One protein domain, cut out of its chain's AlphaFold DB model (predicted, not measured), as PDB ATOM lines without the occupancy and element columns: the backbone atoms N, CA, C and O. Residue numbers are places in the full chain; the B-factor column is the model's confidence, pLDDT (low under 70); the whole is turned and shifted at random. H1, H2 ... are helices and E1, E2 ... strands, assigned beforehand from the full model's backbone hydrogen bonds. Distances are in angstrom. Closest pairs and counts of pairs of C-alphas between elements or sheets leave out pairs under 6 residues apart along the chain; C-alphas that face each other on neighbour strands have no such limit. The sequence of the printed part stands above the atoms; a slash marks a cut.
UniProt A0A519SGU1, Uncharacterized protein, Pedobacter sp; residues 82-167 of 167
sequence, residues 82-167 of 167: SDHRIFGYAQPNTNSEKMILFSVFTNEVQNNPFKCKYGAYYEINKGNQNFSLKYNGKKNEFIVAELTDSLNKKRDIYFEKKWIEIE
ATOM      1  N   SER A  82     -15.342 103.654  11.670       73.50
ATOM      2  CA  SER A  82     -14.891 103.238  10.348       73.50
ATOM      3  C   SER A  82     -13.595 102.440  10.478       73.50
ATOM      4  O   SER A  82     -12.512 103.012  10.674       73.50
ATOM      5  N   ASP A  83     -13.696 101.110  10.393       74.44
ATOM      6  CA  ASP A  83     -12.522 100.235  10.464       74.44
ATOM      7  C   ASP A  83     -11.521 100.618   9.363       74.44
ATOM      8  O   ASP A  83     -11.862 100.870   8.203       74.44
ATOM      9  N   HIS A  84     -10.260 100.707   9.761       80.25
ATOM     10  CA  HIS A  84      -9.141 100.833   8.856       80.25
ATOM     11  C   HIS A  84      -7.898 100.257   9.518       80.25
ATOM     12  O   HIS A  84      -7.595 100.519  10.682       80.25
ATOM     13  N   ARG A  85      -7.136  99.501   8.728       92.88
ATOM     14  CA  ARG A  85      -5.887  98.873   9.154       92.88
ATOM     15  C   ARG A  85      -4.869  98.952   8.024       92.88
ATOM     16  O   ARG A  85      -4.561  97.978   7.335       92.88
ATOM     17  N   ILE A  86      -4.399 100.171   7.795       95.00
ATOM     18  CA  ILE A  86      -3.651 100.566   6.605       95.00
ATOM     19  C   ILE A  86      -2.162 100.318   6.842       95.00
ATOM     20  O   ILE A  86      -1.473 101.117   7.481       95.00
ATOM     21  N   PHE A  87      -1.652  99.199   6.330       97.31
ATOM     22  CA  PHE A  87      -0.220  98.905   6.341       97.31
ATOM     23  C   PHE A  87       0.508  99.602   5.183       97.31
ATOM     24  O   PHE A  87       0.080  99.537   4.029       97.31
ATOM     25  N   GLY A  88       1.653 100.208   5.498       97.50
ATOM     26  CA  GLY A  88       2.679 100.578   4.527       97.50
ATOM     27  C   GLY A  88       3.796  99.535   4.503       97.50
ATOM     28  O   GLY A  88       4.246  99.071   5.553       97.50
ATOM     29  N   TYR A  89       4.254  99.172   3.311       98.38
ATOM     30  CA  TYR A  89       5.139  98.038   3.040       98.38
ATOM     31  C   TYR A  89       6.487  98.472   2.442       98.38
ATOM     32  O   TYR A  89       6.584  99.531   1.823       98.38
ATOM     33  N   ALA A  90       7.530  97.649   2.593       97.81
ATOM     34  CA  ALA A  90       8.869  97.907   2.041       97.81
ATOM     35  C   ALA A  90       8.969  97.692   0.519       97.81
ATOM     36  O   ALA A  90       9.901  98.166  -0.129       97.81
ATOM     37  N   GLN A  91       8.029  96.939  -0.048       97.88
ATOM     38  CA  GLN A  91       7.902  96.639  -1.473       97.88
ATOM     39  C   GLN A  91       6.413  96.686  -1.860       97.88
ATOM     40  O   GLN A  91       5.566  96.576  -0.971       97.88
ATOM     41  N   PRO A  92       6.052  96.788  -3.156       97.25
ATOM     42  CA  PRO A  92       4.664  96.684  -3.624       97.25
ATOM     43  C   PRO A  92       4.158  95.225  -3.553       97.25
ATOM     44  O   PRO A  92       3.885  94.587  -4.569       97.25
ATOM     45  N   ASN A  93       4.122  94.673  -2.339       96.88
ATOM     46  CA  ASN A  93       3.751  93.304  -1.997       96.88
ATOM     47  C   ASN A  93       3.347  93.256  -0.512       96.88
ATOM     48  O   ASN A  93       4.162  93.571   0.361       96.88
ATOM     49  N   THR A  94       2.124  92.806  -0.219       95.88
ATOM     50  CA  THR A  94       1.568  92.711   1.146       95.88
ATOM     51  C   THR A  94       2.282  91.694   2.048       95.88
ATOM     52  O   THR A  94       2.102  91.723   3.266       95.88
ATOM     53  N   ASN A  95       3.121  90.825   1.475       96.75
ATOM     54  CA  ASN A  95       3.957  89.856   2.193       96.75
ATOM     55  C   ASN A  95       5.368  90.384   2.529       96.75
ATOM     56  O   ASN A  95       6.170  89.651   3.101       96.75
ATOM     57  N   SER A  96       5.705  91.623   2.147       97.12
ATOM     58  CA  SER A  96       7.011  92.232   2.451       97.12
ATOM     59  C   SER A  96       7.070  92.845   3.863       97.12
ATOM     60  O   SER A  96       6.075  92.845   4.591       97.12
ATOM     61  N   GLU A  97       8.245  93.346   4.277       97.81
ATOM     62  CA  GLU A  97       8.427  93.997   5.585       97.81
ATOM     63  C   GLU A  97       7.375  95.103   5.793       97.81
ATOM     64  O   GLU A  97       7.223  96.006   4.965       97.81
ATOM     65  N   LYS A  98       6.648  95.026   6.913       98.06
ATOM     66  CA  LYS A  98       5.688  96.048   7.337       98.06
ATOM     67  C   LYS A  98       6.463  97.231   7.901       98.06
ATOM     68  O   LYS A  98       7.176  97.110   8.895       98.06
ATOM     69  N   MET A  99       6.339  98.377   7.252       97.50
ATOM     70  CA  MET A  99       7.111  99.573   7.572       97.50
ATOM     71  C   MET A  99       6.350 100.485   8.527       97.50
ATOM     72  O   MET A  99       6.950 101.017   9.450       97.50
ATOM     73  N   ILE A 100       5.040 100.641   8.341       96.44
ATOM     74  CA  ILE A 100       4.178 101.492   9.172       96.44
ATOM     75  C   ILE A 100       2.753 100.924   9.201       96.44
ATOM     76  O   ILE A 100       2.366 100.181   8.295       96.44
ATOM     77  N   LEU A 101       1.980 101.249  10.237       96.25
ATOM     78  CA  LEU A 101       0.549 100.945  10.331       96.25
ATOM     79  C   LEU A 101      -0.239 102.188  10.761       96.25
ATOM     80  O   LEU A 101       0.168 102.871  11.700       96.25
ATOM     81  N   PHE A 102      -1.397 102.400  10.139       94.19
ATOM     82  CA  PHE A 102      -2.457 103.265  10.651       94.19
ATOM     83  C   PHE A 102      -3.690 102.431  11.024       94.19
ATOM     84  O   PHE A 102      -4.163 101.656  10.192       94.19
ATOM     85  N   SER A 103      -4.166 102.538  12.266       92.69
ATOM     86  CA  SER A 103      -5.318 101.779  12.780       92.69
ATOM     87  C   SER A 103      -6.003 102.502  13.939       92.69
ATOM     88  O   SER A 103      -5.330 103.059  14.805       92.69
ATOM     89  N   VAL A 104      -7.336 102.444  14.001       89.81
ATOM     90  CA  VAL A 104      -8.133 102.921  15.154       89.81
ATOM     91  C   VAL A 104      -7.931 102.086  16.416       89.81
ATOM     92  O   VAL A 104      -8.198 102.561  17.521       89.81
ATOM     93  N   PHE A 105      -7.477 100.841  16.289       90.88
ATOM     94  CA  PHE A 105      -7.495  99.896  17.395       90.88
ATOM     95  C   PHE A 105      -6.268 100.041  18.307       90.88
ATOM     96  O   PHE A 105      -5.131  99.762  17.924       90.88
ATOM     97  N   THR A 106      -6.493 100.404  19.575       91.06
ATOM     98  CA  THR A 106      -5.434 100.562  20.592       91.06
ATOM     99  C   THR A 106      -4.543  99.327  20.728       91.06
ATOM    100  O   THR A 106      -3.331  99.462  20.864       91.06
ATOM    101  N   ASN A 107      -5.102  98.117  20.633       94.25
ATOM    102  CA  ASN A 107      -4.346  96.858  20.687       94.25
ATOM    103  C   ASN A 107      -3.510  96.569  19.425       94.25
ATOM    104  O   ASN A 107      -2.755  95.600  19.423       94.25
ATOM    105  N   GLU A 108      -3.648  97.370  18.368       94.06
ATOM    106  CA  GLU A 108      -2.851  97.311  17.138       94.06
ATOM    107  C   GLU A 108      -1.797  98.421  17.050       94.06
ATOM    108  O   GLU A 108      -0.778  98.250  16.378       94.06
ATOM    109  N   VAL A 109      -2.028  99.536  17.747       93.31
ATOM    110  CA  VAL A 109      -1.136 100.702  17.801       93.31
ATOM    111  C   VAL A 109      -0.194 100.643  19.009       93.31
ATOM    112  O   VAL A 109       1.022 100.798  18.869       93.31
ATOM    113  N   GLN A 110      -0.728 100.395  20.208       94.50
ATOM    114  CA  GLN A 110       0.028 100.465  21.458       94.50
ATOM    115  C   GLN A 110       1.146  99.413  21.496       94.50
ATOM    116  O   GLN A 110       0.914  98.223  21.306       94.50
ATOM    117  N   ASN A 111       2.370  99.858  21.789       95.81
ATOM    118  CA  ASN A 111       3.592  99.043  21.807       95.81
ATOM    119  C   ASN A 111       3.996  98.419  20.449       95.81
ATOM    120  O   ASN A 111       4.900  97.585  20.431       95.81
ATOM    121  N   ASN A 112       3.392  98.830  19.322       95.88
ATOM    122  CA  ASN A 112       3.743  98.370  17.969       95.88
ATOM    123  C   ASN A 112       3.799  96.821  17.834       95.88
ATOM    124  O   ASN A 112       4.852  96.252  17.523       95.88
ATOM    125  N   PRO A 113       2.681  96.105  18.059       96.88
ATOM    126  CA  PRO A 113       2.635  94.637  18.102       96.88
ATOM    127  C   PRO A 113       3.052  93.973  16.783       96.88
ATOM    128  O   PRO A 113       3.623  92.881  16.790       96.88
ATOM    129  N   PHE A 114       2.823  94.641  15.648       95.88
ATOM    130  CA  PHE A 114       3.234  94.163  14.323       95.88
ATOM    131  C   PHE A 114       4.702  94.449  13.990       95.88
ATOM    132  O   PHE A 114       5.160  94.047  12.922       95.88
ATOM    133  N   LYS A 115       5.442  95.092  14.908       96.94
ATOM    134  CA  LYS A 115       6.870  95.424  14.792       96.94
ATOM    135  C   LYS A 115       7.184  96.237  13.531       96.94
ATOM    136  O   LYS A 115       8.245  96.078  12.932       96.94
ATOM    137  N   CYS A 116       6.259  97.114  13.140       96.62
ATOM    138  CA  CYS A 116       6.412  98.003  11.998       96.62
ATOM    139  C   CYS A 116       7.638  98.905  12.192       96.62
ATOM    140  O   CYS A 116       7.787  99.510  13.256       96.62
ATOM    141  N   LYS A 117       8.509  99.008  11.182       95.44
ATOM    142  CA  LYS A 117       9.822  99.680  11.279       95.44
ATOM    143  C   LYS A 117       9.765 101.127  11.801       95.44
ATOM    144  O   LYS A 117      10.630 101.532  12.571       95.44
ATOM    145  N   TYR A 118       8.743 101.875  11.393       93.94
ATOM    146  CA  TYR A 118       8.460 103.261  11.778       93.94
ATOM    147  C   TYR A 118       7.347 103.381  12.828       93.94
ATOM    148  O   TYR A 118       6.916 104.486  13.125       93.94
ATOM    149  N   GLY A 119       6.879 102.271  13.402       94.56
ATOM    150  CA  GLY A 119       5.803 102.261  14.392       94.56
ATOM    151  C   GLY A 119       4.399 102.069  13.814       94.56
ATOM    152  O   GLY A 119       4.205 101.727  12.644       94.56
ATOM    153  N   ALA A 120       3.417 102.263  14.688       94.31
ATOM    154  CA  ALA A 120       1.993 102.220  14.394       94.31
ATOM    155  C   ALA A 120       1.326 103.455  15.021       94.31
ATOM    156  O   ALA A 120       1.777 103.924  16.069       94.31
ATOM    157  N   TYR A 121       0.285 103.983  14.380       92.38
ATOM    158  CA  TYR A 121      -0.341 105.263  14.727       92.38
ATOM    159  C   TYR A 121      -1.859 105.224  14.511       92.38
ATOM    160  O   TYR A 121      -2.350 104.426  13.717       92.38
ATOM    161  N   TYR A 122      -2.594 106.121  15.171       90.12
ATOM    162  CA  TYR A 122      -4.038 106.286  14.950       90.12
ATOM    163  C   TYR A 122      -4.367 107.145  13.717       90.12
ATOM    164  O   TYR A 122      -5.408 106.968  13.102       90.12
ATOM    165  N   GLU A 123      -3.489 108.082  13.350       86.94
ATOM    166  CA  GLU A 123      -3.763 109.127  12.354       86.94
ATOM    167  C   GLU A 123      -2.469 109.644  11.696       86.94
ATOM    168  O   GLU A 123      -1.366 109.465  12.227       86.94
ATOM    169  N   ILE A 124      -2.599 110.333  10.556       87.50
ATOM    170  CA  ILE A 124      -1.487 111.016   9.871       87.50
ATOM    171  C   ILE A 124      -1.582 112.513  10.176       87.50
ATOM    172  O   ILE A 124      -2.144 113.300   9.415       87.50
ATOM    173  N   ASN A 125      -1.074 112.893  11.346       66.69
ATOM    174  CA  ASN A 125      -1.235 114.240  11.883       66.69
ATOM    175  C   ASN A 125      -0.112 115.191  11.405       66.69
ATOM    176  O   ASN A 125       1.069 114.863  11.536       66.69
ATOM    177  N   LYS A 126      -0.459 116.391  10.898       57.03
ATOM    178  CA  LYS A 126       0.497 117.376  10.325       57.03
ATOM    179  C   LYS A 126       1.630 117.788  11.277       57.03
ATOM    180  O   LYS A 126       2.669 118.244  10.809       57.03
ATOM    181  N   GLY A 127       1.426 117.666  12.590       54.91
ATOM    182  CA  GLY A 127       2.411 118.012  13.622       54.91
ATOM    183  C   GLY A 127       3.270 116.848  14.137       54.91
ATOM    184  O   GLY A 127       4.029 117.043  15.086       54.91
ATOM    185  N   ASN A 128       3.145 115.637  13.583       61.66
ATOM    186  CA  ASN A 128       3.822 114.450  14.112       61.66
ATOM    187  C   ASN A 128       5.333 114.469  13.793       61.66
ATOM    188  O   ASN A 128       5.762 114.058  12.721       61.66
ATOM    189  N   GLN A 129       6.150 114.910  14.757       63.38
ATOM    190  CA  GLN A 129       7.613 115.094  14.650       63.38
ATOM    191  C   GLN A 129       8.411 113.835  14.234       63.38
ATOM    192  O   GLN A 129       9.606 113.925  13.960       63.38
ATOM    193  N   ASN A 130       7.791 112.650  14.220       82.38
ATOM    194  CA  ASN A 130       8.469 111.376  13.981       82.38
ATOM    195  C   ASN A 130       8.739 111.086  12.495       82.38
ATOM    196  O   ASN A 130       9.759 110.472  12.173       82.38
ATOM    197  N   PHE A 131       7.834 111.493  11.599       91.25
ATOM    198  CA  PHE A 131       7.959 111.287  10.156       91.25
ATOM    199  C   PHE A 131       7.018 112.214   9.369       91.25
ATOM    200  O   PHE A 131       6.029 112.717   9.898       91.25
ATOM    201  N   SER A 132       7.270 112.362   8.070       92.44
ATOM    202  CA  SER A 132       6.292 112.874   7.099       92.44
ATOM    203  C   SER A 132       6.151 111.912   5.919       92.44
ATOM    204  O   SER A 132       7.087 111.173   5.614       92.44
ATOM    205  N   LEU A 133       4.982 111.904   5.271       94.44
ATOM    206  CA  LEU A 133       4.666 111.089   4.091       94.44
ATOM    207  C   LEU A 133       4.235 111.990   2.930       94.44
ATOM    208  O   LEU A 133       3.340 112.822   3.099       94.44
ATOM    209  N   LYS A 134       4.839 111.794   1.753       95.50
ATOM    210  CA  LYS A 134       4.471 112.481   0.506       95.50
ATOM    211  C   LYS A 134       4.287 111.509  -0.651       95.50
ATOM    212  O   LYS A 134       5.042 110.554  -0.788       95.50
ATOM    213  N   TYR A 135       3.315 111.771  -1.516       97.19
ATOM    214  CA  TYR A 135       3.068 111.005  -2.735       97.19
ATOM    215  C   TYR A 135       4.256 111.082  -3.705       97.19
ATOM    216  O   TYR A 135       4.649 112.167  -4.126       97.19
ATOM    217  N   ASN A 136       4.788 109.915  -4.077       96.50
ATOM    218  CA  ASN A 136       5.913 109.745  -5.005       96.50
ATOM    219  C   ASN A 136       5.505 108.994  -6.296       96.50
ATOM    220  O   ASN A 136       6.276 108.924  -7.249       96.50
ATOM    221  N   GLY A 137       4.289 108.431  -6.368       96.44
ATOM    222  CA  GLY A 137       3.751 107.848  -7.602       96.44
ATOM    223  C   GLY A 137       2.851 106.624  -7.413       96.44
ATOM    224  O   GLY A 137       2.251 106.404  -6.363       96.44
ATOM    225  N   LYS A 138       2.763 105.806  -8.468       96.38
ATOM    226  CA  LYS A 138       1.968 104.568  -8.550       96.38
ATOM    227  C   LYS A 138       2.836 103.436  -9.104       96.38
ATOM    228  O   LYS A 138       3.616 103.660 -10.025       96.38
ATOM    229  N   LYS A 139       2.697 102.223  -8.560       96.06
ATOM    230  CA  LYS A 139       3.426 101.022  -8.994       96.06
ATOM    231  C   LYS A 139       2.557  99.782  -8.786       96.06
ATOM    232  O   LYS A 139       2.311  99.380  -7.652       96.06
ATOM    233  N   ASN A 140       2.104  99.172  -9.882       93.19
ATOM    234  CA  ASN A 140       1.116  98.084  -9.876       93.19
ATOM    235  C   ASN A 140      -0.122  98.496  -9.046       93.19
ATOM    236  O   ASN A 140      -0.613  99.612  -9.217       93.19
ATOM    237  N   GLU A 141      -0.586  97.658  -8.111       96.25
ATOM    238  CA  GLU A 141      -1.711  97.960  -7.204       96.25
ATOM    239  C   GLU A 141      -1.329  98.732  -5.932       96.25
ATOM    240  O   GLU A 141      -2.092  98.776  -4.966       96.25
ATOM    241  N   PHE A 142      -0.175  99.407  -5.949       97.94
ATOM    242  CA  PHE A 142       0.313 100.217  -4.838       97.94
ATOM    243  C   PHE A 142       0.514 101.688  -5.225       97.94
ATOM    244  O   PHE A 142       0.922 102.026  -6.340       97.94
ATOM    245  N   ILE A 143       0.264 102.567  -4.259       97.62
ATOM    246  CA  ILE A 143       0.775 103.936  -4.217       97.62
ATOM    247  C   ILE A 143       2.196 103.897  -3.653       97.62
ATOM    248  O   ILE A 143       2.467 103.145  -2.715       97.62
ATOM    249  N   VAL A 144       3.091 104.705  -4.219       98.00
ATOM    250  CA  VAL A 144       4.442 104.937  -3.697       98.00
ATOM    251  C   VAL A 144       4.429 106.242  -2.912       98.00
ATOM    252  O   VAL A 144       3.980 107.270  -3.426       98.00
ATOM    253  N   ALA A 145       4.927 106.207  -1.683       97.25
ATOM    254  CA  ALA A 145       5.070 107.369  -0.821       97.25
ATOM    255  C   ALA A 145       6.518 107.507  -0.354       97.25
ATOM    256  O   ALA A 145       7.099 106.541   0.131       97.25
ATOM    257  N   GLU A 146       7.084 108.704  -0.431       97.25
ATOM    258  CA  GLU A 146       8.333 109.010   0.250       97.25
ATOM    259  C   GLU A 146       8.030 109.286   1.730       97.25
ATOM    260  O   GLU A 146       7.385 110.283   2.070       97.25
ATOM    261  N   LEU A 147       8.495 108.405   2.616       95.62
ATOM    262  CA  LEU A 147       8.569 108.666   4.050       95.62
ATOM    263  C   LEU A 147       9.909 109.326   4.362       95.62
ATOM    264  O   LEU A 147      10.962 108.773   4.047       95.62
ATOM    265  N   THR A 148       9.869 110.484   5.014       94.44
ATOM    266  CA  THR A 148      11.049 111.140   5.598       94.44
ATOM    267  C   THR A 148      10.968 111.025   7.115       94.44
ATOM    268  O   THR A 148      10.001 111.511   7.699       94.44
ATOM    269  N   ASP A 149      11.945 110.367   7.749       91.81
ATOM    270  CA  ASP A 149      12.000 110.213   9.212       91.81
ATOM    271  C   ASP A 149      12.511 111.480   9.934       91.81
ATOM    272  O   ASP A 149      12.973 112.437   9.308       91.81
ATOM    273  N   SER A 150      12.459 111.484  11.269       88.75
ATOM    274  CA  SER A 150      12.963 112.573  12.125       88.75
ATOM    275  C   SER A 150      14.477 112.839  12.017       88.75
ATOM    276  O   SER A 150      14.965 113.847  12.528       88.75
ATOM    277  N   LEU A 151      15.232 111.978  11.324       91.44
ATOM    278  CA  LEU A 151      16.645 112.164  10.975       91.44
ATOM    279  C   LEU A 151      16.820 112.631   9.515       91.44
ATOM    280  O   LEU A 151      17.932 112.595   8.986       91.44
ATOM    281  N   ASN A 152      15.733 113.062   8.865       91.06
ATOM    282  CA  ASN A 152      15.632 113.450   7.456       91.06
ATOM    283  C   ASN A 152      16.018 112.344   6.452       91.06
ATOM    284  O   ASN A 152      16.347 112.626   5.295       91.06
ATOM    285  N   LYS A 153      15.964 111.065   6.846       94.50
ATOM    286  CA  LYS A 153      16.236 109.941   5.941       94.50
ATOM    287  C   LYS A 153      14.967 109.581   5.176       94.50
ATOM    288  O   LYS A 153      13.961 109.187   5.761       94.50
ATOM    289  N   LYS A 154      15.058 109.670   3.851       96.06
ATOM    290  CA  LYS A 154      13.995 109.316   2.902       96.06
ATOM    291  C   LYS A 154      13.978 107.812   2.604       96.06
ATOM    292  O   LYS A 154      15.045 107.211   2.422       96.06
ATOM    293  N   ARG A 155      12.794 107.199   2.521       96.81
ATOM    294  CA  ARG A 155      12.548 105.827   2.034       96.81
ATOM    295  C   ARG A 155      11.197 105.746   1.327       96.81
ATOM    296  O   ARG A 155      10.231 106.327   1.809       96.81
ATOM    297  N   ASP A 156      11.117 104.976   0.244       97.69
ATOM    298  CA  ASP A 156       9.827 104.626  -0.357       97.69
ATOM    299  C   ASP A 156       9.063 103.636   0.531       97.69
ATOM    300  O   ASP A 156       9.618 102.637   0.996       97.69
ATOM    301  N   ILE A 157       7.772 103.904   0.715       97.88
ATOM    302  CA  ILE A 157       6.782 103.059   1.380       97.88
ATOM    303  C   ILE A 157       5.646 102.803   0.391       97.88
ATOM    304  O   ILE A 157       5.192 103.715  -0.302       97.88
ATOM    305  N   TYR A 158       5.175 101.564   0.332       98.38
ATOM    306  CA  TYR A 158       4.145 101.133  -0.605       98.38
ATOM    307  C   TYR A 158       2.828 100.877   0.129       98.38
ATOM    308  O   TYR A 158       2.801 100.100   1.080       98.38
ATOM    309  N   PHE A 159       1.732 101.486  -0.322       97.81
ATOM    310  CA  PHE A 159       0.390 101.315   0.253       97.81
ATOM    311  C   PHE A 159      -0.573 100.756  -0.798       97.81
ATOM    312  O   PHE A 159      -0.534 101.203  -1.941       97.81
ATOM    313  N   GLU A 160      -1.436  99.795  -0.451       96.94
ATOM    314  CA  GLU A 160      -2.433  99.265  -1.400       96.94
ATOM    315  C   GLU A 160      -3.391 100.381  -1.857       96.94
ATOM    316  O   GLU A 160      -3.944 101.088  -1.013       96.94
ATOM    317  N   LYS A 161      -3.657 100.510  -3.168       95.38
ATOM    318  CA  LYS A 161      -4.535 101.568  -3.721       95.38
ATOM    319  C   LYS A 161      -5.895 101.683  -3.027       95.38
ATOM    320  O   LYS A 161      -6.399 102.787  -2.895       95.38
ATOM    321  N   LYS A 162      -6.486 100.564  -2.590       93.12
ATOM    322  CA  LYS A 162      -7.826 100.519  -1.970       93.12
ATOM    323  C   LYS A 162      -7.960 101.402  -0.718       93.12
ATOM    324  O   LYS A 162      -9.061 101.832  -0.395       93.12
ATOM    325  N   TRP A 163      -6.840 101.672  -0.040       93.88
ATOM    326  CA  TRP A 163      -6.768 102.519   1.151       93.88
ATOM    327  C   TRP A 163      -6.502 103.995   0.844       93.88
ATOM    328  O   TRP A 163      -6.405 104.777   1.786       93.88
ATOM    329  N   ILE A 164      -6.317 104.381  -0.424       93.00
ATOM    330  CA  ILE A 164      -5.855 105.717  -0.811       93.00
ATOM    331  C   ILE A 164      -6.848 106.372  -1.774       93.00
ATOM    332  O   ILE A 164      -7.097 105.859  -2.866       93.00
ATOM    333  N   GLU A 165      -7.341 107.550  -1.411       93.31
ATOM    334  CA  GLU A 165      -8.066 108.447  -2.304       93.31
ATOM    335  C   GLU A 165      -7.173 109.613  -2.726       93.31
ATOM    336  O   GLU A 165      -6.439 110.201  -1.933       93.31
ATOM    337  N   ILE A 166      -7.203 109.904  -4.024       92.94
ATOM    338  CA  ILE A 166      -6.419 110.957  -4.659       92.94
ATOM    339  C   ILE A 166      -7.410 111.847  -5.390       92.94
ATOM    340  O   ILE A 166      -8.093 111.368  -6.298       92.94
ATOM    341  N   GLU A 167      -7.446 113.125  -5.023       87.56
ATOM    342  CA  GLU A 167      -8.142 114.151  -5.799       87.56
ATOM    343  C   GLU A 167      -7.177 114.843  -6.750       87.56
ATOM    344  O   GLU A 167      -6.264 115.553  -6.286       87.56
TER     345      GLU A 167
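What this domain is: This is residues 82 to 167 of the 167 residues of an uncharacterized protein of Pedobacter sp (UniProt A0A519SGU1). One antiparallel sheet of five strands, strongly twisted and curled like part of an open barrel, makes the body, with edge strands E2 and E3 apart. A long stretch with no named element, residues 110 to 130, runs from the one-turn helix H1 at one end, beside E2, where residues 120 to 121 pair with it, and on to E3; the short strand E6 lies at the chain's end. The 86 printed residues hold six named strands and one named helix, in the order E1 E2 H1 E3 E4 E5 E6, and the sheet's order is E2 E1 E5 E4 E3. The class is mostly strand, though under half of the residues are in named elements. The whole is compact and rounded, with a radius of gyration of the C-alphas of 12.2 A and spans of 31 by 29 by 27 A.

Where its parts are: In the sheet, E2 is residues 98 to 103, 13.6 A long, and E1 is residues 85 to 89, 12.6 A, beginning at C-alpha 85 (-5.887, 98.873, 9.154). E5 is residues 154 to 160, 19.7 A, and E4 is residues 142 to 149, 20.8 A. E3, residues 131 to 139, measures 22.2 A from C-alpha 131 (7.959, 111.287, 10.156) and bends by 58 degrees at residue 136. H1 is residues 106 to 109, 5.1 A. E6, residues 164 to 166, measures 6.5 A and ends at C-alpha 166 (-6.419, 110.957, -4.659).

How they stand to each other: E3, E4 and E5 form a meander, each strand the antiparallel neighbour of the one before. In the hairpin of E3 and E4, N 134 and O 146 are 3.0 A apart, within hydrogen-bond range. In the hairpin of E4 and E5, N 157 and O 145 are within range at 2.8 A. E5 and E1 are antiparallel at 132 degrees, with N 89 and O 158 at 2.8 A. In the hairpin of E1 and E2, at 162 degrees, N 86 and O 102 are at 2.8 A. Residues 101 to 102 of E2 also pair with residues 120 to 121, parallel. H1 is on the sheet but only grazes it, with residues 108 to 109; its closest C-alphas to E2 are those of Val 109 and Ser 103, 6.6 A apart. H1 is too short for any O i to N i+4 pair; its one O i to N i+3 pair is within range. E6 pairs with no named strand and meets E5 only through their link.

The domain as a whole: The printed part runs from residue 82 to the chain's last residue, 167, without a cut. The two C-alphas farthest apart are those of Asn 111 and Glu 167, 33.6 A. The link from H1 to E3, 21 residues, is long. The mean pLDDT of the printed part is 92.1, and residues 125 to 129 are under 70.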